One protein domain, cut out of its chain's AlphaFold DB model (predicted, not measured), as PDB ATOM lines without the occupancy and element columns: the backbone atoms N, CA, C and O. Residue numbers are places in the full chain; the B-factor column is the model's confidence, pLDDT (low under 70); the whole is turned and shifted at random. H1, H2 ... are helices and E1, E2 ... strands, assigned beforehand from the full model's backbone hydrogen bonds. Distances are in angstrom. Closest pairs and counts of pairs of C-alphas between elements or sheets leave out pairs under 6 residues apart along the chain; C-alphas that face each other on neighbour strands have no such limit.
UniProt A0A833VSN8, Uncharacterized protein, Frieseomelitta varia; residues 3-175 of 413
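AT A GLANCE: This is residues 3 to 175 of the 413 residues of an uncharacterized protein of Frieseomelitta varia (UniProt A0A833VSN8). Little regular structure is present: two lobes share one long strand, E1, whose first half pairs with E6 in a lobe with E7 and H2, and whose second half pairs with E3 in a lobe with E2, E4, E5 and H1. The 173 printed residues, mostly strand, hold 55 in named elements, ordered E1 H1 E2 E3 E4 E5 E6 H2 E7; the branched sheet is mixed. It is only just compact, close to loose: radius of gyration of the C-alphas 18.7 A, spans 54 by 40 by 30 A.

IN THESE COORDINATES: Find C-alpha 39 at (19.501, -25.922, -10.462); E1, residues 39 to 50, runs 34.6 A. Then come H1, 52 to 55, E2, 65 to 68, E3, 71 to 77 with 19.1 A, E4, 80 to 82, E5, 116 to 119, E6, 128 to 134 with 19.4 A, H2, 138 to 144, and E7, 167 to 173 with 20.1 A, ending at (25.109, -18.678, -5.599).

HOW THE PARTS SIT: Beside E1, look for parallel E6 on one side, at 26 degrees with N 41 and O 130 2.8 A apart, and antiparallel E3 on the other, at 165 degrees with N 48 and O 74 2.8 A apart. E7 is antiparallel to E6, N 131 to O 170 2.8 A. E2, E3 and E4 form a meander, each strand the antiparallel neighbour of the one before, with N 65 to O 73 2.7 A and N 77 to O 80 2.9 A; E5 is parallel to E4, N 117 to O 81 3.0 A. H1 and H2 only graze the sheet; every O i to N i+4 pair of H2 is within hydrogen-bond range, and H1 is too short for one.

THE WHOLE: The farthest C-alphas, of Pro 27 and Pro 58, are 55.7 A apart. The printed part has no cut; the links E4 to E5 and H2 to E7 are long. Look for pLDDT under 70 at residues 6 to 11, 67 to 70 and 112.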
ATOM      1  N   LEU A   3       4.526   1.378   0.224       80.38
ATOM      2  CA  LEU A   3       5.462   0.291  -0.043       80.38
ATOM      3  C   LEU A   3       4.894  -1.018   0.512       80.38
ATOM      4  O   LEU A   3       4.565  -1.094   1.694       80.38
ATOM      5  N   ASN A   4       4.850  -2.047  -0.332       74.94
ATOM      6  CA  ASN A   4       4.399  -3.402  -0.028       74.94
ATOM      7  C   ASN A   4       2.977  -3.453   0.577       74.94
ATOM      8  O   ASN A   4       2.809  -3.934   1.702       74.94
ATOM      9  N   PRO A   5       1.961  -2.925  -0.133       74.25
ATOM     10  CA  PRO A   5       0.572  -2.995   0.313       74.25
ATOM     11  C   PRO A   5       0.113  -4.452   0.470       74.25
ATOM     12  O   PRO A   5       0.614  -5.364  -0.186       74.25
ATOM     13  N   SER A   6      -0.861  -4.674   1.351       66.31
ATOM     14  CA  SER A   6      -1.468  -5.992   1.540       66.31
ATOM     15  C   SER A   6      -2.387  -6.314   0.356       66.31
ATOM     16  O   SER A   6      -3.494  -5.787   0.274       66.31
ATOM     17  N   GLY A   7      -1.923  -7.143  -0.581       62.62
ATOM     18  CA  GLY A   7      -2.652  -7.492  -1.804       62.62
ATOM     19  C   GLY A   7      -1.706  -7.915  -2.931       62.62
ATOM     20  O   GLY A   7      -0.510  -7.656  -2.870       62.62
ATOM     21  N   VAL A   8      -2.223  -8.621  -3.941       59.66
ATOM     22  CA  VAL A   8      -1.401  -9.275  -4.985       59.66
ATOM     23  C   VAL A   8      -1.166  -8.372  -6.208       59.66
ATOM     24  O   VAL A   8      -0.282  -8.646  -7.016       59.66
ATOM     25  N   ASP A   9      -1.921  -7.281  -6.358       64.75
ATOM     26  CA  ASP A   9      -1.923  -6.493  -7.594       64.75
ATOM     27  C   ASP A   9      -1.154  -5.178  -7.480       64.75
ATOM     28  O   ASP A   9      -1.703  -4.100  -7.278       64.75
ATOM     29  N   CYS A  10       0.153  -5.288  -7.670       65.88
ATOM     30  CA  CYS A  10       1.052  -4.146  -7.699       65.88
ATOM     31  C   CYS A  10       1.108  -3.460  -9.069       65.88
ATOM     32  O   CYS A  10       1.797  -2.450  -9.207       65.88
ATOM     33  N   ASP A  11       0.512  -4.047 -10.111       68.50
ATOM     34  CA  ASP A  11       0.686  -3.608 -11.500       68.50
ATOM     35  C   ASP A  11      -0.337  -2.547 -11.918       68.50
ATOM     36  O   ASP A  11      -0.051  -1.771 -12.829       68.50
ATOM     37  N   ASN A  12      -1.457  -2.439 -11.200       72.69
ATOM     38  CA  ASN A  12      -2.575  -1.583 -11.589       72.69
ATOM     39  C   ASN A  12      -2.749  -0.295 -10.760       72.69
ATOM     40  O   ASN A  12      -3.520   0.573 -11.173       72.69
ATOM     41  N   ASN A  13      -2.035  -0.119  -9.638       78.00
ATOM     42  CA  ASN A  13      -2.121   1.091  -8.809       78.00
ATOM     43  C   ASN A  13      -0.784   1.872  -8.771       78.00
ATOM     44  O   ASN A  13       0.190   1.382  -8.201       78.00
ATOM     45  N   PRO A  14      -0.710   3.102  -9.320       78.94
ATOM     46  CA  PRO A  14       0.514   3.910  -9.305       78.94
ATOM     47  C   PRO A  14       0.898   4.423  -7.907       78.94
ATOM     48  O   PRO A  14       2.026   4.872  -7.708       78.94
ATOM     49  N   GLU A  15      -0.010   4.366  -6.930       83.44
ATOM     50  CA  GLU A  15       0.296   4.712  -5.542       83.44
ATOM     51  C   GLU A  15       0.903   3.545  -4.752       83.44
ATOM     52  O   GLU A  15       1.231   3.720  -3.578       83.44
ATOM     53  N   GLU A  16       1.095   2.382  -5.372       84.00
ATOM     54  CA  GLU A  16       1.576   1.161  -4.731       84.00
ATOM     55  C   GLU A  16       2.900   0.686  -5.341       84.00
ATOM     56  O   GLU A  16       3.060   0.568  -6.555       84.00
ATOM     57  N   ILE A  17       3.880   0.396  -4.483       81.88
ATOM     58  CA  ILE A  17       5.199  -0.102  -4.888       81.88
ATOM     59  C   ILE A  17       5.431  -1.440  -4.199       81.88
ATOM     60  O   ILE A  17       5.417  -1.512  -2.976       81.88
ATOM     61  N   CYS A  18       5.702  -2.497  -4.959       78.62
ATOM     62  CA  CYS A  18       5.997  -3.813  -4.394       78.62
ATOM     63  C   CYS A  18       7.481  -4.128  -4.395       78.62
ATOM     64  O   CYS A  18       8.235  -3.646  -5.239       78.62
ATOM     65  N   ILE A  19       7.889  -4.992  -3.462       79.19
ATOM     66  CA  ILE A  19       9.283  -5.432  -3.318       79.19
ATOM     67  C   ILE A  19       9.816  -6.019  -4.631       79.19
ATOM     68  O   ILE A  19      10.961  -5.767  -4.990       79.19
ATOM     69  N   SER A  20       8.974  -6.728  -5.385       76.81
ATOM     70  CA  SER A  20       9.321  -7.287  -6.696       76.81
ATOM     71  C   SER A  20       9.691  -6.238  -7.752       76.81
ATOM     72  O   SER A  20      10.318  -6.603  -8.740       76.81
ATOM     73  N   LYS A  21       9.349  -4.955  -7.554       81.00
ATOM     74  CA  LYS A  21       9.703  -3.827  -8.438       81.00
ATOM     75  C   LYS A  21      10.950  -3.066  -7.987       81.00
ATOM     76  O   LYS A  21      11.422  -2.194  -8.714       81.00
ATOM     77  N   LEU A  22      11.456  -3.348  -6.787       86.88
ATOM     78  CA  LEU A  22      12.662  -2.709  -6.275       86.88
ATOM     79  C   LEU A  22      13.899  -3.285  -6.955       86.88
ATOM     80  O   LEU A  22      13.908  -4.442  -7.366       86.88
ATOM     81  N   LYS A  23      14.949  -2.474  -7.031       89.38
ATOM     82  CA  LYS A  23      16.254  -2.890  -7.534       89.38
ATOM     83  C   LYS A  23      17.280  -2.897  -6.416       89.38
ATOM     84  O   LYS A  23      17.123  -2.159  -5.438       89.38
ATOM     85  N   SER A  24      18.310  -3.718  -6.551       88.94
ATOM     86  CA  SER A  24      19.433  -3.707  -5.626       88.94
ATOM     87  C   SER A  24      20.153  -2.358  -5.673       88.94
ATOM     88  O   SER A  24      20.393  -1.789  -6.735       88.94
ATOM     89  N   GLY A  25      20.502  -1.833  -4.497       86.50
ATOM     90  CA  GLY A  25      21.341  -0.637  -4.375       86.50
ATOM     91  C   GLY A  25      22.832  -0.927  -4.570       86.50
ATOM     92  O   GLY A  25      23.631   0.000  -4.664       86.50
ATOM     93  N   THR A  26      23.215  -2.204  -4.620       84.00
ATOM     94  CA  THR A  26      24.594  -2.668  -4.788       84.00
ATOM     95  C   THR A  26      24.702  -3.639  -5.966       84.00
ATOM     96  O   THR A  26      23.715  -4.304  -6.296       84.00
ATOM     97  N   PRO A  27      25.886  -3.760  -6.599       85.50
ATOM     98  CA  PRO A  27      26.099  -4.719  -7.678       85.50
ATOM     99  C   PRO A  27      25.738  -6.145  -7.254       85.50
ATOM    100  O   PRO A  27      26.178  -6.618  -6.202       85.50
ATOM    101  N   ILE A  28      24.957  -6.825  -8.090       86.56
ATOM    102  CA  ILE A  28      24.622  -8.240  -7.926       86.56
ATOM    103  C   ILE A  28      25.609  -9.077  -8.740       86.56
ATOM    104  O   ILE A  28      26.081  -8.660  -9.796       86.56
ATOM    105  N   ASP A  29      25.918 -10.270  -8.244       86.44
ATOM    106  CA  ASP A  29      26.668 -11.276  -8.988       86.44
ATOM    107  C   ASP A  29      26.009 -11.564 -10.352       86.44
ATOM    108  O   ASP A  29      24.850 -11.980 -10.417       86.44
ATOM    109  N   GLU A  30      26.761 -11.378 -11.441       85.44
ATOM    110  CA  GLU A  30      26.274 -11.536 -12.819       85.44
ATOM    111  C   GLU A  30      25.719 -12.935 -13.129       85.44
ATOM    112  O   GLU A  30      24.909 -13.093 -14.039       85.44
ATOM    113  N   GLY A  31      26.117 -13.971 -12.385       85.19
ATOM    114  CA  GLY A  31      25.537 -15.304 -12.562       85.19
ATOM    115  C   GLY A  31      24.110 -15.417 -12.040       85.19
ATOM    116  O   GLY A  31      23.364 -16.265 -12.512       85.19
ATOM    117  N   LEU A  32      23.701 -14.561 -11.101       89.12
ATOM    118  CA  LEU A  32      22.323 -14.531 -10.600       89.12
ATOM    119  C   LEU A  32      21.380 -13.776 -11.541       89.12
ATOM    120  O   LEU A  32      20.161 -13.969 -11.473       89.12
ATOM    121  N   THR A  33      21.936 -12.948 -12.431       87.50
ATOM    122  CA  THR A  33      21.158 -12.168 -13.397       87.50
ATOM    123  C   THR A  33      20.853 -12.928 -14.688       87.50
ATOM    124  O   THR A  33      19.993 -12.493 -15.458       87.50
ATOM    125  N   GLN A  34      21.501 -14.077 -14.904       86.94
ATOM    126  CA  GLN A  34      21.273 -14.936 -16.065       86.94
ATOM    127  C   GLN A  34      19.837 -15.484 -16.091       86.94
ATOM    128  O   GLN A  34      19.245 -15.706 -15.034       86.94
ATOM    129  N   PRO A  35      19.240 -15.705 -17.275       84.12
ATOM    130  CA  PRO A  35      17.872 -16.213 -17.375       84.12
ATOM    131  C   PRO A  35      17.725 -17.605 -16.747       84.12
ATOM    132  O   PRO A  35      16.770 -17.831 -16.005       84.12
ATOM    133  N   GLU A  36      18.699 -18.486 -16.972       87.81
ATOM    134  CA  GLU A  36      18.731 -19.858 -16.459       87.81
ATOM    135  C   GLU A  36      19.700 -20.003 -15.276       87.81
ATOM    136  O   GLU A  36      20.691 -19.275 -15.174       87.81
ATOM    137  N   THR A  37      19.412 -20.959 -14.393       92.19
ATOM    138  CA  THR A  37      20.269 -21.355 -13.266       92.19
ATOM    139  C   THR A  37      20.653 -22.825 -13.385       92.19
ATOM    140  O   THR A  37      19.936 -23.612 -13.999       92.19
ATOM    141  N   ASP A  38      21.764 -23.221 -12.760       95.31
ATOM    142  CA  ASP A  38      22.250 -24.608 -12.807       95.31
ATOM    143  C   ASP A  38      21.248 -25.594 -12.187       95.31
ATOM    144  O   ASP A  38      21.153 -26.750 -12.601       95.31
ATOM    145  N   LEU A  39      20.517 -25.144 -11.162       94.94
ATOM    146  CA  LEU A  39      19.501 -25.922 -10.462       94.94
ATOM    147  C   LEU A  39      18.254 -25.083 -10.199       94.94
ATOM    148  O   LEU A  39      18.350 -23.894  -9.886       94.94
ATOM    149  N   GLN A  40      17.092 -25.731 -10.261       92.75
ATOM    150  CA  GLN A  40      15.798 -25.137  -9.944       92.75
ATOM    151  C   GLN A  40      15.002 -26.075  -9.024       92.75
ATOM    152  O   GLN A  40      14.876 -27.269  -9.299       92.75
ATOM    153  N   PHE A  41      14.458 -25.534  -7.934       91.81
ATOM    154  CA  PHE A  41      13.639 -26.252  -6.959       91.81
ATOM    155  C   PHE A  41      12.263 -25.602  -6.842       91.81
ATOM    156  O   PHE A  41      12.167 -24.394  -6.650       91.81
ATOM    157  N   TYR A  42      11.205 -26.410  -6.889       91.44
ATOM    158  CA  TYR A  42       9.833 -25.974  -6.634       91.44
ATOM    159  C   TYR A  42       9.399 -26.497  -5.275       91.44
ATOM    160  O   TYR A  42       9.335 -27.709  -5.082       91.44
ATOM    161  N   ILE A  43       9.109 -25.592  -4.346       92.31
ATOM    162  CA  ILE A  43       8.783 -25.938  -2.964       92.31
ATOM    163  C   ILE A  43       7.372 -25.439  -2.670       92.31
ATOM    164  O   ILE A  43       7.179 -24.231  -2.495       92.31
ATOM    165  N   PRO A  44       6.372 -26.333  -2.621       92.19
ATOM    166  CA  PRO A  44       5.031 -25.934  -2.245       92.19
ATOM    167  C   PRO A  44       4.991 -25.556  -0.763       92.19
ATOM    168  O   PRO A  44       5.405 -26.330   0.101       92.19
ATOM    169  N   VAL A  45       4.494 -24.360  -0.476       92.06
ATOM    170  CA  VAL A  45       4.126 -23.912   0.866       92.06
ATOM    171  C   VAL A  45       2.677 -24.310   1.091       92.06
ATOM    172  O   VAL A  45       1.846 -24.154   0.200       92.06
ATOM    173  N   GLY A  46       2.365 -24.859   2.258       89.06
ATOM    174  CA  GLY A  46       1.011 -25.309   2.537       89.06
ATOM    175  C   GLY A  46       0.663 -25.306   4.010       89.06
ATOM    176  O   GLY A  46       1.467 -24.963   4.876       89.06
ATOM    177  N   PHE A  47      -0.572 -25.714   4.285       88.44
ATOM    178  CA  PHE A  47      -1.083 -25.896   5.633       88.44
ATOM    179  C   PHE A  47      -1.833 -27.218   5.725       88.44
ATOM    180  O   PHE A  47      -2.681 -27.536   4.891       88.44
ATOM    181  N   ILE A  48      -1.548 -27.971   6.778       86.44
ATOM    182  CA  ILE A  48      -2.352 -29.109   7.205       86.44
ATOM    183  C   ILE A  48      -3.314 -28.590   8.260       86.44
ATOM    184  O   ILE A  48      -2.868 -28.067   9.275       86.44
ATOM    185  N   ASN A  49      -4.616 -28.748   8.042       86.75
ATOM    186  CA  ASN A  49      -5.627 -28.433   9.050       86.75
ATOM    187  C   ASN A  49      -5.956 -29.688   9.859       86.75
ATOM    188  O   ASN A  49      -6.173 -30.756   9.285       86.75
ATOM    189  N   TYR A  50      -6.011 -29.551  11.179       84.19
ATOM    190  CA  TYR A  50      -6.349 -30.637  12.092       84.19
ATOM    191  C   TYR A  50      -7.773 -30.483  12.620       84.19
ATOM    192  O   TYR A  50      -8.195 -29.383  12.982       84.19
ATOM    193  N   ASP A  51      -8.493 -31.598  12.750       82.88
ATOM    194  CA  ASP A  51      -9.612 -31.662  13.688       82.88
ATOM    195  C   ASP A  51      -9.046 -31.768  15.113       82.88
ATOM    196  O   ASP A  51      -8.128 -32.545  15.388       82.88
ATOM    197  N   THR A  52      -9.612 -30.999  16.040       78.88
ATOM    198  CA  THR A  52      -9.332 -31.093  17.479       78.88
ATOM    199  C   THR A  52      -9.354 -32.532  18.011       78.88
ATOM    200  O   THR A  52      -8.523 -32.887  18.846       78.88
ATOM    201  N   LYS A  53     -10.257 -33.387  17.510       81.31
ATOM    202  CA  LYS A  53     -10.348 -34.801  17.912       81.31
ATOM    203  C   LYS A  53      -9.146 -35.627  17.473       81.31
ATOM    204  O   LYS A  53      -8.791 -36.573  18.169       81.31
ATOM    205  N   ASP A  54      -8.531 -35.288  16.347       78.81
ATOM    206  CA  ASP A  54      -7.369 -36.003  15.816       78.81
ATOM    207  C   ASP A  54      -6.072 -35.527  16.469       78.81
ATOM    208  O   ASP A  54      -5.140 -36.317  16.634       78.81
ATOM    209  N   LEU A  55      -6.030 -34.249  16.854       80.81
ATOM    210  CA  LEU A  55      -4.864 -33.605  17.452       80.81
ATOM    211  C   LEU A  55      -4.580 -34.095  18.877       80.81
ATOM    212  O   LEU A  55      -3.432 -34.328  19.237       80.81
ATOM    213  N   PHE A  56      -5.624 -34.273  19.692       84.56
ATOM    214  CA  PHE A  56      -5.491 -34.643  21.108       84.56
ATOM    215  C   PHE A  56      -5.683 -36.145  21.369       84.56
ATOM    216  O   PHE A  56      -6.117 -36.549  22.450       84.56
ATOM    217  N   GLN A  57      -5.368 -36.986  20.382       83.81
ATOM    218  CA  GLN A  57      -5.365 -38.436  20.567       83.81
ATOM    219  C   GLN A  57      -4.259 -38.858  21.554       83.81
ATOM    220  O   GLN A  57      -3.152 -38.312  21.509       83.81
ATOM    221  N   PRO A  58      -4.507 -39.846  22.436       86.00
ATOM    222  CA  PRO A  58      -3.488 -40.344  23.352       86.00
ATOM    223  C   PRO A  58      -2.213 -40.785  22.621       86.00
ATOM    224  O   PRO A  58      -2.278 -41.490  21.616       86.00
ATOM    225  N   ASN A  59      -1.052 -40.411  23.167       78.81
ATOM    226  CA  ASN A  59       0.281 -40.712  22.623       78.81
ATOM    227  C   ASN A  59       0.584 -40.096  21.243       78.81
ATOM    228  O   ASN A  59       1.509 -40.549  20.566       78.81
ATOM    229  N   ARG A  60      -0.154 -39.058  20.834       76.44
ATOM    230  CA  ARG A  60       0.144 -38.253  19.648       76.44
ATOM    231  C   ARG A  60       0.588 -36.852  20.071       76.44
ATOM    232  O   ARG A  60      -0.030 -36.236  20.932       76.44
ATOM    233  N   TYR A  61       1.674 -36.367  19.475       78.00
ATOM    234  CA  TYR A  61       2.281 -35.070  19.788       78.00
ATOM    235  C   TYR A  61       2.568 -34.308  18.492       78.00
ATOM    236  O   TYR A  61       3.725 -34.077  18.137       78.00
ATOM    237  N   ASP A  62       1.519 -33.979  17.733       80.06
ATOM    238  CA  ASP A  62       1.703 -33.196  16.513       80.06
ATOM    239  C   ASP A  62       2.129 -31.763  16.849       80.06
ATOM    240  O   ASP A  62       1.702 -31.169  17.841       80.06
ATOM    241  N   THR A  63       2.955 -31.188  15.983       82.44
ATOM    242  CA  THR A  63       3.258 -29.756  16.025       82.44
ATOM    243  C   THR A  63       2.125 -29.001  15.345       82.44
ATOM    244  O   THR A  63       1.731 -29.359  14.240       82.44
ATOM    245  N   PHE A  64       1.612 -27.956  15.985       85.44
ATOM    246  CA  PHE A  64       0.535 -27.138  15.440       85.44
ATOM    247  C   PHE A  64       0.659 -25.681  15.886       85.44
ATOM    248  O   PHE A  64       1.307 -25.365  16.884       85.44
ATOM    249  N   LEU A  65      -0.014 -24.799  15.157       83.06
ATOM    250  CA  LEU A  65      -0.263 -23.412  15.508       83.06
ATOM    251  C   LEU A  65      -1.775 -23.165  15.610       83.06
ATOM    252  O   LEU A  65      -2.573 -23.725  14.857       83.06
ATOM    253  N   SER A  66      -2.173 -22.318  16.558       81.50
ATOM    254  CA  SER A  66      -3.549 -21.831  16.683       81.50
ATOM    255  C   SER A  66      -3.606 -20.428  16.085       81.50
ATOM    256  O   SER A  66      -3.244 -19.460  16.750       81.50
ATOM    257  N   ALA A  67      -3.961 -20.330  14.800       69.50
ATOM    258  CA  ALA A  67      -3.978 -19.050  14.085       69.50
ATOM    259  C   ALA A  67      -5.222 -18.224  14.439       69.50
ATOM    260  O   ALA A  67      -5.119 -17.068  14.841       69.50
ATOM    261  N   VAL A  68      -6.403 -18.829  14.291       69.81
ATOM    262  CA  VAL A  68      -7.703 -18.223  14.606       69.81
ATOM    263  C   VAL A  68      -8.600 -19.335  15.142       69.81
ATOM    264  O   VAL A  68      -8.913 -20.250  14.382       69.81
ATOM    265  N   PRO A  69      -9.033 -19.305  16.413       67.00
ATOM    266  CA  PRO A  69      -9.935 -20.325  16.942       67.00
ATOM    267  C   PRO A  69     -11.195 -20.465  16.063       67.00
ATOM    268  O   PRO A  69     -11.790 -19.442  15.719       67.00
ATOM    269  N   PRO A  70     -11.633 -21.684  15.688       66.56
ATOM    270  CA  PRO A  70     -11.164 -23.000  16.137       66.56
ATOM    271  C   PRO A  70     -10.094 -23.648  15.234       66.56
ATOM    272  O   PRO A  70      -9.777 -24.820  15.426       66.56
ATOM    273  N   ALA A  71      -9.575 -22.942  14.227       71.81
ATOM    274  CA  ALA A  71      -8.651 -23.498  13.245       71.81
ATOM    275  C   ALA A  71      -7.273 -23.769  13.861       71.81
ATOM    276  O   ALA A  71      -6.565 -22.854  14.294       71.81
ATOM    277  N   VAL A  72      -6.894 -25.046  13.852       84.44
ATOM    278  CA  VAL A  72      -5.575 -25.523  14.250       84.44
ATOM    279  C   VAL A  72      -4.885 -26.098  13.025       84.44
ATOM    280  O   VAL A  72      -5.437 -26.975  12.358       84.44
ATOM    281  N   SER A  73      -3.691 -25.601  12.716       87.31
ATOM    282  CA  SER A  73      -2.968 -26.011  11.516       87.31
ATOM    283  C   SER A  73      -1.474 -26.187  11.752       87.31
ATOM    284  O   SER A  73      -0.919 -25.681  12.721       87.31
ATOM    285  N   ALA A  74      -0.807 -26.917  10.868       88.56
ATOM    286  CA  ALA A  74       0.647 -26.933  10.757       88.56
ATOM    287  C   ALA A  74       1.043 -26.390   9.390       88.56
ATOM    288  O   ALA A  74       0.530 -26.853   8.371       88.56
ATOM    289  N   ALA A  75       1.961 -25.427   9.367       89.50
ATOM    290  CA  ALA A  75       2.581 -24.988   8.126       89.50
ATOM    291  C   ALA A  75       3.509 -26.087   7.588       89.50
ATOM    292  O   ALA A  75       4.206 -26.756   8.359       89.50
ATOM    293  N   THR A  76       3.531 -26.250   6.270       90.56
ATOM    294  CA  THR A  76       4.389 -27.206   5.576       90.56
ATOM    295  C   THR A  76       5.224 -26.530   4.502       90.56
ATOM    296  O   THR A  76       4.798 -25.570   3.861       90.56
ATOM    297  N   LEU A  77       6.423 -27.069   4.296       91.44
ATOM    298  CA  LEU A  77       7.266 -26.799   3.136       91.44
ATOM    299  C   LEU A  77       7.538 -28.126   2.444       91.44
ATOM    300  O   LEU A  77       8.085 -29.038   3.059       91.44
ATOM    301  N   ASP A  78       7.155 -28.233   1.177       90.19
ATOM    302  CA  ASP A  78       7.226 -29.473   0.400       90.19
ATOM    303  C   ASP A  78       6.418 -30.627   1.024       90.19
ATOM    304  O   ASP A  78       6.845 -31.778   1.061       90.19
ATOM    305  N   GLY A  79       5.257 -30.300   1.608       88.88
ATOM    306  CA  GLY A  79       4.408 -31.266   2.320       88.88
ATOM    307  C   GLY A  79       4.964 -31.741   3.670       88.88
ATOM    308  O   GLY A  79       4.348 -32.586   4.315       88.88
ATOM    309  N   ILE A  80       6.094 -31.190   4.119       91.25
ATOM    310  CA  ILE A  80       6.778 -31.567   5.359       91.25
ATOM    311  C   ILE A  80       6.557 -30.490   6.420       91.25
ATOM    312  O   ILE A  80       6.775 -29.303   6.170       91.25
ATOM    313  N   ILE A  81       6.147 -30.903   7.618       91.25
ATOM    314  CA  ILE A  81       6.080 -30.043   8.804       91.25
ATOM    315  C   ILE A  81       7.501 -29.865   9.344       91.25
ATOM    316  O   ILE A  81       8.255 -30.829   9.463       91.25
ATOM    317  N   TYR A  82       7.887 -28.641   9.687       91.19
ATOM    318  CA  TYR A  82       9.197 -28.411  10.287       91.19
ATOM    319  C   TYR A  82       9.258 -28.979  11.714       91.19
ATOM    320  O   TYR A  82       8.462 -28.603  12.576       91.19
ATOM    321  N   ALA A  83      10.251 -29.831  11.974       89.69
ATOM    322  CA  ALA A  83      10.669 -30.214  13.320       89.69
ATOM    323  C   ALA A  83      12.046 -29.629  13.631       89.69
ATOM    324  O   ALA A  83      12.968 -29.714  12.813       89.69
ATOM    325  N   ASN A  84      12.198 -29.110  14.852       90.56
ATOM    326  CA  ASN A  84      13.514 -28.768  15.375       90.56
ATOM    327  C   ASN A  84      14.349 -30.049  15.538       90.56
ATOM    328  O   ASN A  84      13.874 -30.997  16.173       90.56
ATOM    329  N   PRO A  85      15.581 -30.082  15.010       92.56
ATOM    330  CA  PRO A  85      16.483 -31.188  15.265       92.56
ATOM    331  C   PRO A  85      17.006 -31.130  16.715       92.56
ATOM    332  O   PRO A  85      17.029 -30.058  17.325       92.56
ATOM    333  N   PRO A  86      17.462 -32.260  17.281       91.81
ATOM    334  CA  PRO A  86      17.982 -32.353  18.646       91.81
ATOM    335  C   PRO A  86      19.330 -31.647  18.822       91.81
ATOM    336  O   PRO A  86      19.717 -31.357  19.951       91.81
ATOM    337  N   SER A  87      20.020 -31.360  17.717       92.88
ATOM    338  CA  SER A  87      21.307 -30.671  17.691       92.88
ATOM    339  C   SER A  87      21.262 -29.515  16.681       92.88
ATOM    340  O   SER A  87      20.661 -29.664  15.614       92.88
ATOM    341  N   PRO A  88      21.881 -28.360  16.976       91.44
ATOM    342  CA  PRO A  88      21.941 -27.226  16.055       91.44
ATOM    343  C   PRO A  88      22.552 -27.555  14.682       91.44
ATOM    344  O   PRO A  88      23.669 -28.061  14.581       91.44
ATOM    345  N   LEU A  89      21.861 -27.156  13.609       89.25
ATOM    346  CA  LEU A  89      22.288 -27.388  12.218       89.25
ATOM    347  C   LEU A  89      23.616 -26.718  11.853       89.25
ATOM    348  O   LEU A  89      24.336 -27.213  10.998       89.25
ATOM    349  N   ILE A  90      23.934 -25.571  12.451       89.19
ATOM    350  CA  ILE A  90      25.115 -24.790  12.057       89.19
ATOM    351  C   ILE A  90      26.402 -25.387  12.642       89.19
ATOM    352  O   ILE A  90      27.416 -25.437  11.955       89.19
ATOM    353  N   SER A  91      26.369 -25.836  13.899       90.31
ATOM    354  CA  SER A  91      27.559 -26.301  14.626       90.31
ATOM    355  C   SER A  91      27.652 -27.814  14.792       90.31
ATOM    356  O   SER A  91      28.757 -28.314  14.955       90.31
ATOM    357  N   GLN A  92      26.531 -28.545  14.779       91.50
ATOM    358  CA  GLN A  92      26.496 -29.989  15.052       91.50
ATOM    359  C   GLN A  92      25.575 -30.755  14.092       91.50
ATOM    360  O   GLN A  92      24.876 -31.683  14.498       91.50
ATOM    361  N   ILE A  93      25.568 -30.407  12.801       88.75
ATOM    362  CA  ILE A  93      24.747 -31.127  11.812       88.75
ATOM    363  C   ILE A  93      25.023 -32.639  11.784       88.75
ATOM    364  O   ILE A  93      24.114 -33.421  11.527       88.75
ATOM    365  N   SER A  94      26.259 -33.056  12.078       89.25
ATOM    366  CA  SER A  94      26.664 -34.465  12.146       89.25
ATOM    367  C   SER A  94      26.027 -35.238  13.299       89.25
ATOM    368  O   SER A  94      25.956 -36.462  13.233       89.25
ATOM    369  N   ASP A  95      25.585 -34.537  14.343       91.31
ATOM    370  CA  ASP A  95      24.984 -35.141  15.532       91.31
ATOM    371  C   ASP A  95      23.467 -35.310  15.366       91.31
ATOM    372  O   ASP A  95      22.805 -35.890  16.227       91.31
ATOM    373  N   ILE A  96      22.902 -34.799  14.266       92.44
ATOM    374  CA  ILE A  96      21.481 -34.927  13.958       92.44
ATOM    375  C   ILE A  96      21.231 -36.310  13.336       92.44
ATOM    376  O   ILE A  96      21.850 -36.651  12.322       92.44
ATOM    377  N   PRO A  97      20.300 -37.109  13.891       90.94
ATOM    378  CA  PRO A  97      19.881 -38.371  13.296       90.94
ATOM    379  C   PRO A  97      19.431 -38.209  11.840       90.94
ATOM    380  O   PRO A  97      18.697 -37.283  11.491       90.94
ATOM    381  N   SER A  98      19.837 -39.142  10.976       86.62
ATOM    382  CA  SER A  98      19.547 -39.067   9.538       86.62
ATOM    383  C   SER A  98      18.054 -39.118   9.207       86.62
ATOM    384  O   SER A  98      17.661 -38.678   8.137       86.62
ATOM    385  N   ASP A  99      17.224 -39.670  10.094       85.38
ATOM    386  CA  ASP A  99      15.766 -39.717   9.952       85.38
ATOM    387  C   ASP A  99      15.063 -38.423  10.398       85.38
ATOM    388  O   ASP A  99      13.856 -38.303  10.223       85.38
ATOM    389  N   GLN A 100      15.792 -37.442  10.943       89.06
ATOM    390  CA  GLN A 100      15.256 -36.130  11.326       89.06
ATOM    391  C   GLN A 100      15.625 -35.012  10.349       89.06
ATOM    392  O   GLN A 100      15.089 -33.911  10.449       89.06
ATOM    393  N   VAL A 101      16.485 -35.304   9.374       91.69
ATOM    394  CA  VAL A 101      16.819 -34.417   8.259       91.69
ATOM    395  C   VAL A 101      16.284 -35.046   6.981       91.69
ATOM    396  O   VAL A 101      16.725 -36.126   6.601       91.69
ATOM    397  N   CYS A 102      15.340 -34.389   6.313       90.75
ATOM    398  CA  CYS A 102      14.671 -34.975   5.153       90.75
ATOM    399  C   CYS A 102      14.291 -33.941   4.082       90.75
ATOM    400  O   CYS A 102      14.624 -32.765   4.188       90.75
ATOM    401  N   ASN A 103      13.655 -34.413   3.019       89.75
ATOM    402  CA  ASN A 103      13.035 -33.711   1.904       89.75
ATOM    403  C   ASN A 103      11.989 -34.652   1.269       89.75
ATOM    404  O   ASN A 103      11.828 -35.797   1.708       89.75
ATOM    405  N   SER A 104      11.279 -34.199   0.233       84.31
ATOM    406  CA  SER A 104      10.215 -34.984  -0.421       84.31
ATOM    407  C   SER A 104      10.662 -36.330  -0.996       84.31
ATOM    408  O   SER A 104       9.830 -37.211  -1.203       84.31
ATOM    409  N   GLN A 105      11.958 -36.524  -1.242       85.44
ATOM    410  CA  GLN A 105      12.506 -37.747  -1.829       85.44
ATOM    411  C   GLN A 105      13.009 -38.740  -0.772       85.44
ATOM    412  O   GLN A 105      13.203 -39.913  -1.086       85.44
ATOM    413  N   ASN A 106      13.240 -38.300   0.470       88.31
ATOM    414  CA  ASN A 106      13.846 -39.115   1.528       88.31
ATOM    415  C   ASN A 106      13.136 -38.961   2.885       88.31
ATOM    416  O   ASN A 106      13.770 -38.764   3.921       88.31
ATOM    417  N   LEU A 107      11.809 -39.076   2.876       88.75
ATOM    418  CA  LEU A 107      10.991 -38.979   4.083       88.75
ATOM    419  C   LEU A 107      11.367 -40.040   5.147       88.75
ATOM    420  O   LEU A 107      11.799 -41.145   4.798       88.75
ATOM    421  N   PRO A 108      11.167 -39.749   6.449       85.44
ATOM    422  CA  PRO A 108      11.481 -40.683   7.526       85.44
ATOM    423  C   PRO A 108      10.669 -41.981   7.407       85.44
ATOM    424  O   PRO A 108       9.461 -41.949   7.187       85.44
ATOM    425  N   SER A 109      11.301 -43.136   7.633       82.56
ATOM    426  CA  SER A 109      10.679 -44.463   7.445       82.56
ATOM    427  C   SER A 109       9.468 -44.739   8.342       82.56
ATOM    428  O   SER A 109       8.616 -45.553   7.999       82.56
ATOM    429  N   LYS A 110       9.380 -44.064   9.493       78.69
ATOM    430  CA  LYS A 110       8.245 -44.148  10.428       78.69
ATOM    431  C   LYS A 110       7.082 -43.227  10.050       78.69
ATOM    432  O   LYS A 110       6.088 -43.190  10.773       78.69
ATOM    433  N   CYS A 111       7.207 -42.455   8.974       77.75
ATOM    434  CA  CYS A 111       6.170 -41.522   8.581       77.75
ATOM    435  C   CYS A 111       4.997 -42.243   7.901       77.75
ATOM    436  O   CYS A 111       5.124 -42.740   6.786       77.75
ATOM    437  N   ASN A 112       3.837 -42.240   8.563       68.44
ATOM    438  CA  ASN A 112       2.559 -42.696   8.016       68.44
ATOM    439  C   ASN A 112       1.583 -41.510   7.960       68.44
ATOM    440  O   ASN A 112       0.754 -41.344   8.853       68.44
ATOM    441  N   GLY A 113       1.707 -40.663   6.936       77.00
ATOM    442  CA  GLY A 113       0.868 -39.475   6.747       77.00
ATOM    443  C   GLY A 113       1.673 -38.178   6.788       77.00
ATOM    444  O   GLY A 113       2.620 -38.018   6.026       77.00
ATOM    445  N   ASN A 114       1.286 -37.247   7.663       82.25
ATOM    446  CA  ASN A 114       1.921 -35.932   7.771       82.25
ATOM    447  C   ASN A 114       3.302 -36.044   8.433       82.25
ATOM    448  O   ASN A 114       3.396 -36.233   9.648       82.25
ATOM    449  N   CYS A 115       4.368 -35.937   7.641       86.62
ATOM    450  CA  CYS A 115       5.736 -36.062   8.139       86.62
ATOM    451  C   CYS A 115       6.214 -34.772   8.797       86.62
ATOM    452  O   CYS A 115       5.929 -33.676   8.312       86.62
ATOM    453  N   SER A 116       7.007 -34.919   9.858       88.69
ATOM    454  CA  SER A 116       7.699 -33.807  10.503       88.69
ATOM    455  C   SER A 116       9.200 -34.079  10.563       88.69
ATOM    456  O   SER A 116       9.614 -35.129  11.057       88.69
ATOM    457  N   CYS A 117      10.007 -33.178  10.007       91.38
ATOM    458  CA  CYS A 117      11.470 -33.262   9.992       91.38
ATOM    459  C   CYS A 117      12.076 -31.873   9.717       91.38
ATOM    460  O   CYS A 117      11.378 -30.927   9.347       91.38
ATOM    461  N   THR A 118      13.392 -31.736   9.843       92.69
ATOM    462  CA  THR A 118      14.112 -30.584   9.299       92.69
ATOM    463  C   THR A 118      14.280 -30.749   7.784       92.69
ATOM    464  O   THR A 118      15.074 -31.578   7.331       92.69
ATOM    465  N   ASN A 119      13.546 -29.959   6.992       91.94
ATOM    466  CA  ASN A 119      13.648 -29.987   5.531       91.94
ATOM    467  C   ASN A 119      15.002 -29.407   5.064       91.94
ATOM    468  O   ASN A 119      15.356 -28.287   5.438       91.94
ATOM    469  N   THR A 120      15.763 -30.153   4.258       90.75
ATOM    470  CA  THR A 120      17.065 -29.722   3.726       90.75
ATOM    471  C   THR A 120      17.192 -29.950   2.225       90.75
ATOM    472  O   THR A 120      16.863 -31.009   1.688       90.75
ATOM    473  N   LEU A 121      17.766 -28.956   1.550       90.62
ATOM    474  CA  LEU A 121      18.126 -29.016   0.137       90.62
ATOM    475  C   LEU A 121      19.641 -29.134   0.015       90.62
ATOM    476  O   LEU A 121      20.385 -28.448   0.716       90.62
ATOM    477  N   LYS A 122      20.101 -29.998  -0.887       89.44
ATOM    478  CA  LYS A 122      21.523 -30.188  -1.175       89.44
ATOM    479  C   LYS A 122      21.786 -29.821  -2.626       89.44
ATOM    480  O   LYS A 122      21.099 -30.306  -3.519       89.44
ATOM    481  N   PHE A 123      22.801 -29.000  -2.849       91.75
ATOM    482  CA  PHE A 123      23.243 -28.588  -4.177       91.75
ATOM    483  C   PHE A 123      24.773 -28.434  -4.205       91.75
ATOM    484  O   PHE A 123      25.379 -28.199  -3.154       91.75
ATOM    485  N   PRO A 124      25.426 -28.602  -5.372       94.00
ATOM    486  CA  PRO A 124      26.877 -28.488  -5.499       94.00
ATOM    487  C   PRO A 124      27.387 -27.081  -5.173       94.00
ATOM    488  O   PRO A 124      26.717 -26.082  -5.441       94.00
ATOM    489  N   LEU A 125      28.611 -26.993  -4.651       92.62
ATOM    490  CA  LEU A 125      29.286 -25.709  -4.461       92.62
ATOM    491  C   LEU A 125      29.472 -24.984  -5.800       92.62
ATOM    492  O   LEU A 125      29.637 -25.613  -6.842       92.62
ATOM    493  N   ASN A 126      29.464 -23.653  -5.748       92.12
ATOM    494  CA  ASN A 126      29.535 -22.731  -6.886       92.12
ATOM    495  C   ASN A 126      28.379 -22.781  -7.899       92.12
ATOM    496  O   ASN A 126      28.394 -21.977  -8.832       92.12
ATOM    497  N   SER A 127      27.365 -23.626  -7.694       94.88
ATOM    498  CA  SER A 127      26.154 -23.607  -8.519       94.88
ATOM    499  C   SER A 127      25.306 -22.354  -8.277       94.88
ATOM    500  O   SER A 127      25.270 -21.796  -7.173       94.88
ATOM    501  N   THR A 128      24.625 -21.901  -9.322       94.88
ATOM    502  CA  THR A 128      23.501 -20.967  -9.257       94.88
ATOM    503  C   THR A 128      22.222 -21.764  -9.025       94.88
ATOM    504  O   THR A 128      21.926 -22.723  -9.737       94.88
ATOM    505  N   VAL A 129      21.475 -21.406  -7.985       95.00
ATOM    506  CA  VAL A 129      20.299 -22.157  -7.544       95.00
ATOM    507  C   VAL A 129      19.105 -21.223  -7.480       95.00
ATOM    508  O   VAL A 129      19.166 -20.183  -6.823       95.00
ATOM    509  N   GLU A 130      18.017 -21.619  -8.129       93.88
ATOM    510  CA  GLU A 130      16.718 -20.968  -8.033       93.88
ATOM    511  C   GLU A 130      15.779 -21.814  -7.164       93.88
ATOM    512  O   GLU A 130      15.550 -22.992  -7.426       93.88
ATOM    513  N   ILE A 131      15.243 -21.216  -6.105       93.75
ATOM    514  CA  ILE A 131      14.241 -21.813  -5.226       93.75
ATOM    515  C   ILE A 131      12.945 -21.034  -5.428       93.75
ATOM    516  O   ILE A 131      12.867 -19.848  -5.106       93.75
ATOM    517  N   ILE A 132      11.928 -21.702  -5.960       93.50
ATOM    518  CA  ILE A 132      10.602 -21.143  -6.199       93.50
ATOM    519  C   ILE A 132       9.669 -21.677  -5.118       93.50
ATOM    520  O   ILE A 132       9.253 -22.837  -5.149       93.50
ATOM    521  N   LEU A 133       9.345 -20.823  -4.152       93.44
ATOM    522  CA  LEU A 133       8.310 -21.110  -3.166       93.44
ATOM    523  C   LEU A 133       6.947 -20.843  -3.805       93.44
ATOM    524  O   LEU A 133       6.742 -19.758  -4.354       93.44
ATOM    525  N   VAL A 134       6.025 -21.803  -3.743       93.06
ATOM    526  CA  VAL A 134       4.728 -21.719  -4.436       93.06
ATOM    527  C   VAL A 134       3.571 -22.034  -3.500       93.06
ATOM    528  O   VAL A 134       3.637 -23.001  -2.756       93.06
ATOM    529  N   ASP A 135       2.491 -21.259  -3.558       88.56
ATOM    530  CA  ASP A 135       1.251 -21.562  -2.816       88.56
ATOM    531  C   ASP A 135       0.269 -22.416  -3.646       88.56
ATOM    532  O   ASP A 135      -0.701 -22.972  -3.141       88.56
ATOM    533  N   SER A 136       0.505 -22.554  -4.958       79.69
ATOM    534  CA  SER A 136      -0.369 -23.335  -5.835       79.69
ATOM    535  C   SER A 136       0.382 -24.050  -6.953       79.69
ATOM    536  O   SER A 136       1.343 -23.533  -7.525       79.69
ATOM    537  N   TYR A 137      -0.104 -25.239  -7.315       75.69
ATOM    538  CA  TYR A 137       0.509 -26.100  -8.329       75.69
ATOM    539  C   TYR A 137       0.476 -25.491  -9.742       75.69
ATOM    540  O   TYR A 137       1.312 -25.840 -10.578       75.69
ATOM    541  N   TYR A 138      -0.437 -24.546 -10.016       82.94
ATOM    542  CA  TYR A 138      -0.495 -23.870 -11.319       82.94
ATOM    543  C   TYR A 138       0.784 -23.071 -11.615       82.94
ATOM    544  O   TYR A 138       1.120 -22.880 -12.779       82.94
ATOM    545  N   VAL A 139       1.521 -22.632 -10.584       84.06
ATOM    546  CA  VAL A 139       2.745 -21.832 -10.750       84.06
ATOM    547  C   VAL A 139       3.811 -22.600 -11.529       84.06
ATOM    548  O   VAL A 139       4.521 -22.008 -12.336       84.06
ATOM    549  N   LYS A 140       3.901 -23.922 -11.351       83.56
ATOM    550  CA  LYS A 140       4.848 -24.737 -12.116       83.56
ATOM    551  C   LYS A 140       4.523 -24.714 -13.614       83.56
ATOM    552  O   LYS A 140       5.401 -24.462 -14.427       83.56
ATOM    553  N   GLN A 141       3.250 -24.894 -13.965       86.00
ATOM    554  CA  GLN A 141       2.788 -24.780 -15.354       86.00
ATOM    555  C   GLN A 141       2.963 -23.357 -15.892       86.00
ATOM    556  O   GLN A 141       3.239 -23.163 -17.073       86.00
ATOM    557  N   LEU A 142       2.793 -22.344 -15.038       87.38
ATOM    558  CA  LEU A 142       3.053 -20.958 -15.402       87.38
ATOM    559  C   LEU A 142       4.529 -20.761 -15.767       87.38
ATOM    560  O   LEU A 142       4.799 -20.094 -16.762       87.38
ATOM    561  N   ASP A 143       5.465 -21.348 -15.017       88.88
ATOM    562  CA  ASP A 143       6.895 -21.247 -15.327       88.88
ATOM    563  C   ASP A 143       7.271 -21.968 -16.620       88.88
ATOM    564  O   ASP A 143       7.959 -21.398 -17.461       88.88
ATOM    565  N   GLU A 144       6.754 -23.184 -16.821       87.44
ATOM    566  CA  GLU A 144       6.969 -23.976 -18.043       87.44
ATOM    567  C   GLU A 144       6.497 -23.230 -19.306       87.44
ATOM    568  O   GLU A 144       7.072 -23.390 -20.381       87.44
ATOM    569  N   ASN A 145       5.488 -22.364 -19.169       91.25
ATOM    570  CA  ASN A 145       4.988 -21.495 -20.236       91.25
ATOM    571  C   ASN A 145       5.676 -20.112 -20.289       91.25
ATOM    572  O   ASN A 145       5.251 -19.248 -21.056       91.25
ATOM    573  N   GLY A 146       6.704 -19.867 -19.470       87.44
ATOM    574  CA  GLY A 146       7.445 -18.602 -19.411       87.44
ATOM    575  C   GLY A 146       6.698 -17.444 -18.734       87.44
ATOM    576  O   GLY A 146       7.027 -16.281 -18.954       87.44
ATOM    577  N   GLY A 147       5.673 -17.737 -17.933       87.12
ATOM    578  CA  GLY A 147       4.795 -16.746 -17.304       87.12
ATOM    579  C   GLY A 147       5.253 -16.227 -15.935       87.12
ATOM    580  O   GLY A 147       4.657 -15.277 -15.420       87.12
ATOM    581  N   ILE A 148       6.290 -16.815 -15.322       88.19
ATOM    582  CA  ILE A 148       6.867 -16.301 -14.070       88.19
ATOM    583  C   ILE A 148       7.732 -15.069 -14.355       88.19
ATOM    584  O   ILE A 148       8.710 -15.121 -15.104       88.19
ATOM    585  N   LYS A 149       7.407 -13.955 -13.693       86.12
ATOM    586  CA  LYS A 149       8.209 -12.732 -13.714       86.12
ATOM    587  C   LYS A 149       9.363 -12.876 -12.723       86.12
ATOM    588  O   LYS A 149       9.144 -13.022 -11.522       86.12
ATOM    589  N   ARG A 150      10.593 -12.779 -13.221       87.62
ATOM    590  CA  ARG A 150      11.813 -12.804 -12.408       87.62
ATOM    591  C   ARG A 150      12.418 -11.411 -12.354       87.62
ATOM    592  O   ARG A 150      12.718 -10.830 -13.393       87.62
ATOM    593  N   ASN A 151      12.605 -10.884 -11.148       85.88
ATOM    594  CA  ASN A 151      13.405  -9.683 -10.947       85.88
ATOM    595  C   ASN A 151      14.854 -10.102 -10.672       85.88
ATOM    596  O   ASN A 151      15.230 -10.353  -9.528       85.88
ATOM    597  N   SER A 152      15.640 -10.222 -11.740       80.94
ATOM    598  CA  SER A 152      17.056 -10.606 -11.694       80.94
ATOM    599  C   SER A 152      17.953  -9.576 -11.001       80.94
ATOM    600  O   SER A 152      19.065  -9.920 -10.616       80.94
ATOM    601  N   ASP A 153      17.464  -8.348 -10.815       85.94
ATOM    602  CA  ASP A 153      18.145  -7.254 -10.116       85.94
ATOM    603  C   ASP A 153      17.460  -6.918  -8.774       85.94
ATOM    604  O   ASP A 153      17.470  -5.781  -8.307       85.94
ATOM    605  N   GLY A 154      16.776  -7.895  -8.169       87.62
ATOM    606  CA  GLY A 154      16.024  -7.700  -6.931       87.62
ATOM    607  C   GLY A 154      16.913  -7.439  -5.704       87.62
ATOM    608  O   GLY A 154      18.072  -7.853  -5.667       87.62
ATOM    609  N   PRO A 155      16.384  -6.777  -4.657       87.44
ATOM    610  CA  PRO A 155      17.136  -6.527  -3.433       87.44
ATOM    611  C   PRO A 155      17.392  -7.822  -2.647       87.44
ATOM    612  O   PRO A 155      16.517  -8.685  -2.545       87.44
ATOM    613  N   GLY A 156      18.560  -7.913  -2.006       86.62
ATOM    614  CA  GLY A 156      18.826  -8.942  -0.999       86.62
ATOM    615  C   GLY A 156      17.873  -8.817   0.197       86.62
ATOM    616  O   GLY A 156      17.540  -7.708   0.624       86.62
ATOM    617  N   LYS A 157      17.410  -9.952   0.732       85.00
ATOM    618  CA  LYS A 157      16.505 -10.007   1.889       85.00
ATOM    619  C   LYS A 157      16.797 -11.205   2.783       85.00
ATOM    620  O   LYS A 157      17.081 -12.288   2.283       85.00
ATOM    621  N   ASP A 158      16.562 -11.010   4.078       83.50
ATOM    622  CA  ASP A 158      16.593 -12.075   5.091       83.50
ATOM    623  C   ASP A 158      15.210 -12.704   5.329       83.50
ATOM    624  O   ASP A 158      15.100 -13.863   5.719       83.50
ATOM    625  N   THR A 159      14.140 -11.948   5.060       84.88
ATOM    626  CA  THR A 159      12.748 -12.380   5.248       84.88
ATOM    627  C   THR A 159      11.981 -12.279   3.942       84.88
ATOM    628  O   THR A 159      12.007 -11.244   3.271       84.88
ATOM    629  N   LEU A 160      11.241 -13.332   3.607       85.25
ATOM    630  CA  LEU A 160      10.436 -13.433   2.395       85.25
ATOM    631  C   LEU A 160       8.994 -13.804   2.757       85.25
ATOM    632  O   LEU A 160       8.767 -14.583   3.679       85.25
ATOM    633  N   ALA A 161       8.034 -13.260   2.015       83.88
ATOM    634  CA  ALA A 161       6.633 -13.658   2.082       83.88
ATOM    635  C   ALA A 161       6.235 -14.309   0.755       83.88
ATOM    636  O   ALA A 161       6.611 -13.816  -0.310       83.88
ATOM    637  N   VAL A 162       5.467 -15.396   0.827       86.75
ATOM    638  CA  VAL A 162       4.872 -16.040  -0.349       86.75
ATOM    639  C   VAL A 162       3.419 -15.573  -0.438       86.75
ATOM    640  O   VAL A 162       2.672 -15.778   0.520       86.75
ATOM    641  N   PRO A 163       3.012 -14.889  -1.521       81.75
ATOM    642  CA  PRO A 163       1.646 -14.402  -1.660       81.75
ATOM    643  C   PRO A 163       0.658 -15.555  -1.875       81.75
ATOM    644  O   PRO A 163       0.986 -16.541  -2.537       81.75
ATOM    645  N   ASN A 164      -0.570 -15.390  -1.373       81.31
ATOM    646  CA  ASN A 164      -1.666 -16.339  -1.594       81.31
ATOM    647  C   ASN A 164      -1.906 -16.550  -3.095       81.31
ATOM    648  O   ASN A 164      -1.998 -15.584  -3.857       81.31
ATOM    649  N   ASN A 165      -2.048 -17.807  -3.510       82.00
ATOM    650  CA  ASN A 165      -2.113 -18.256  -4.896       82.00
ATOM    651  C   ASN A 165      -0.972 -17.718  -5.770       82.00
ATOM    652  O   ASN A 165      -1.159 -17.546  -6.971       82.00
ATOM    653  N   GLY A 166       0.194 -17.422  -5.203       86.00
ATOM    654  CA  GLY A 166       1.325 -16.881  -5.940       86.00
ATOM    655  C   GLY A 166       2.626 -17.594  -5.610       86.00
ATOM    656  O   GLY A 166       2.644 -18.777  -5.259       86.00
ATOM    657  N   TYR A 167       3.728 -16.875  -5.797       89.81
ATOM    658  CA  TYR A 167       5.065 -17.430  -5.668       89.81
ATOM    659  C   TYR A 167       6.081 -16.396  -5.210       89.81
ATOM    660  O   TYR A 167       5.875 -15.187  -5.335       89.81
ATOM    661  N   ALA A 168       7.206 -16.898  -4.721       90.06
ATOM    662  CA  ALA A 168       8.390 -16.108  -4.461       90.06
ATOM    663  C   ALA A 168       9.618 -16.828  -5.025       90.06
ATOM    664  O   ALA A 168       9.818 -18.016  -4.774       90.06
ATOM    665  N   VAL A 169      10.428 -16.105  -5.801       90.69
ATOM    666  CA  VAL A 169      11.646 -16.632  -6.426       90.69
ATOM    667  C   VAL A 169      12.853 -16.153  -5.631       90.69
ATOM    668  O   VAL A 169      13.086 -14.951  -5.517       90.69
ATOM    669  N   LEU A 170      13.624 -17.096  -5.100       91.81
ATOM    670  CA  LEU A 170      14.907 -16.859  -4.455       91.81
ATOM    671  C   LEU A 170      16.020 -17.394  -5.355       91.81
ATOM    672  O   LEU A 170      15.977 -18.549  -5.767       91.81
ATOM    673  N   ARG A 171      17.039 -16.578  -5.620       92.12
ATOM    674  CA  ARG A 171      18.253 -17.007  -6.320       92.12
ATOM    675  C   ARG A 171      19.458 -16.856  -5.416       92.12
ATOM    676  O   ARG A 171      19.641 -15.811  -4.795       92.12
ATOM    677  N   ILE A 172      20.286 -17.891  -5.363       92.06
ATOM    678  CA  ILE A 172      21.535 -17.890  -4.600       92.06
ATOM    679  C   ILE A 172      22.673 -18.453  -5.441       92.06
ATOM    680  O   ILE A 172      22.471 -19.315  -6.296       92.06
ATOM    681  N   ARG A 173      23.894 -17.999  -5.155       92.81
ATOM    682  CA  ARG A 173      25.109 -18.678  -5.599       92.81
ATOM    683  C   ARG A 173      25.663 -19.467  -4.422       92.81
ATOM    684  O   ARG A 173      25.939 -18.904  -3.366       92.81
ATOM    685  N   ALA A 174      25.872 -20.763  -4.604       92.81
ATOM    686  CA  ALA A 174      26.385 -21.676  -3.588       92.81
ATOM    687  C   ALA A 174      27.910 -21.539  -3.367       92.81
ATOM    688  O   ALA A 174      28.629 -22.533  -3.295       92.81
ATOM    689  N   ASN A 175      28.437 -20.313  -3.301       89.50
ATOM    690  CA  ASN A 175      29.875 -20.015  -3.205       89.50
ATOM    691  C   ASN A 175      30.352 -19.676  -1.783       89.50
ATOM    692  O   ASN A 175      31.536 -19.420  -1.572       89.50
TER     693      ASN A 175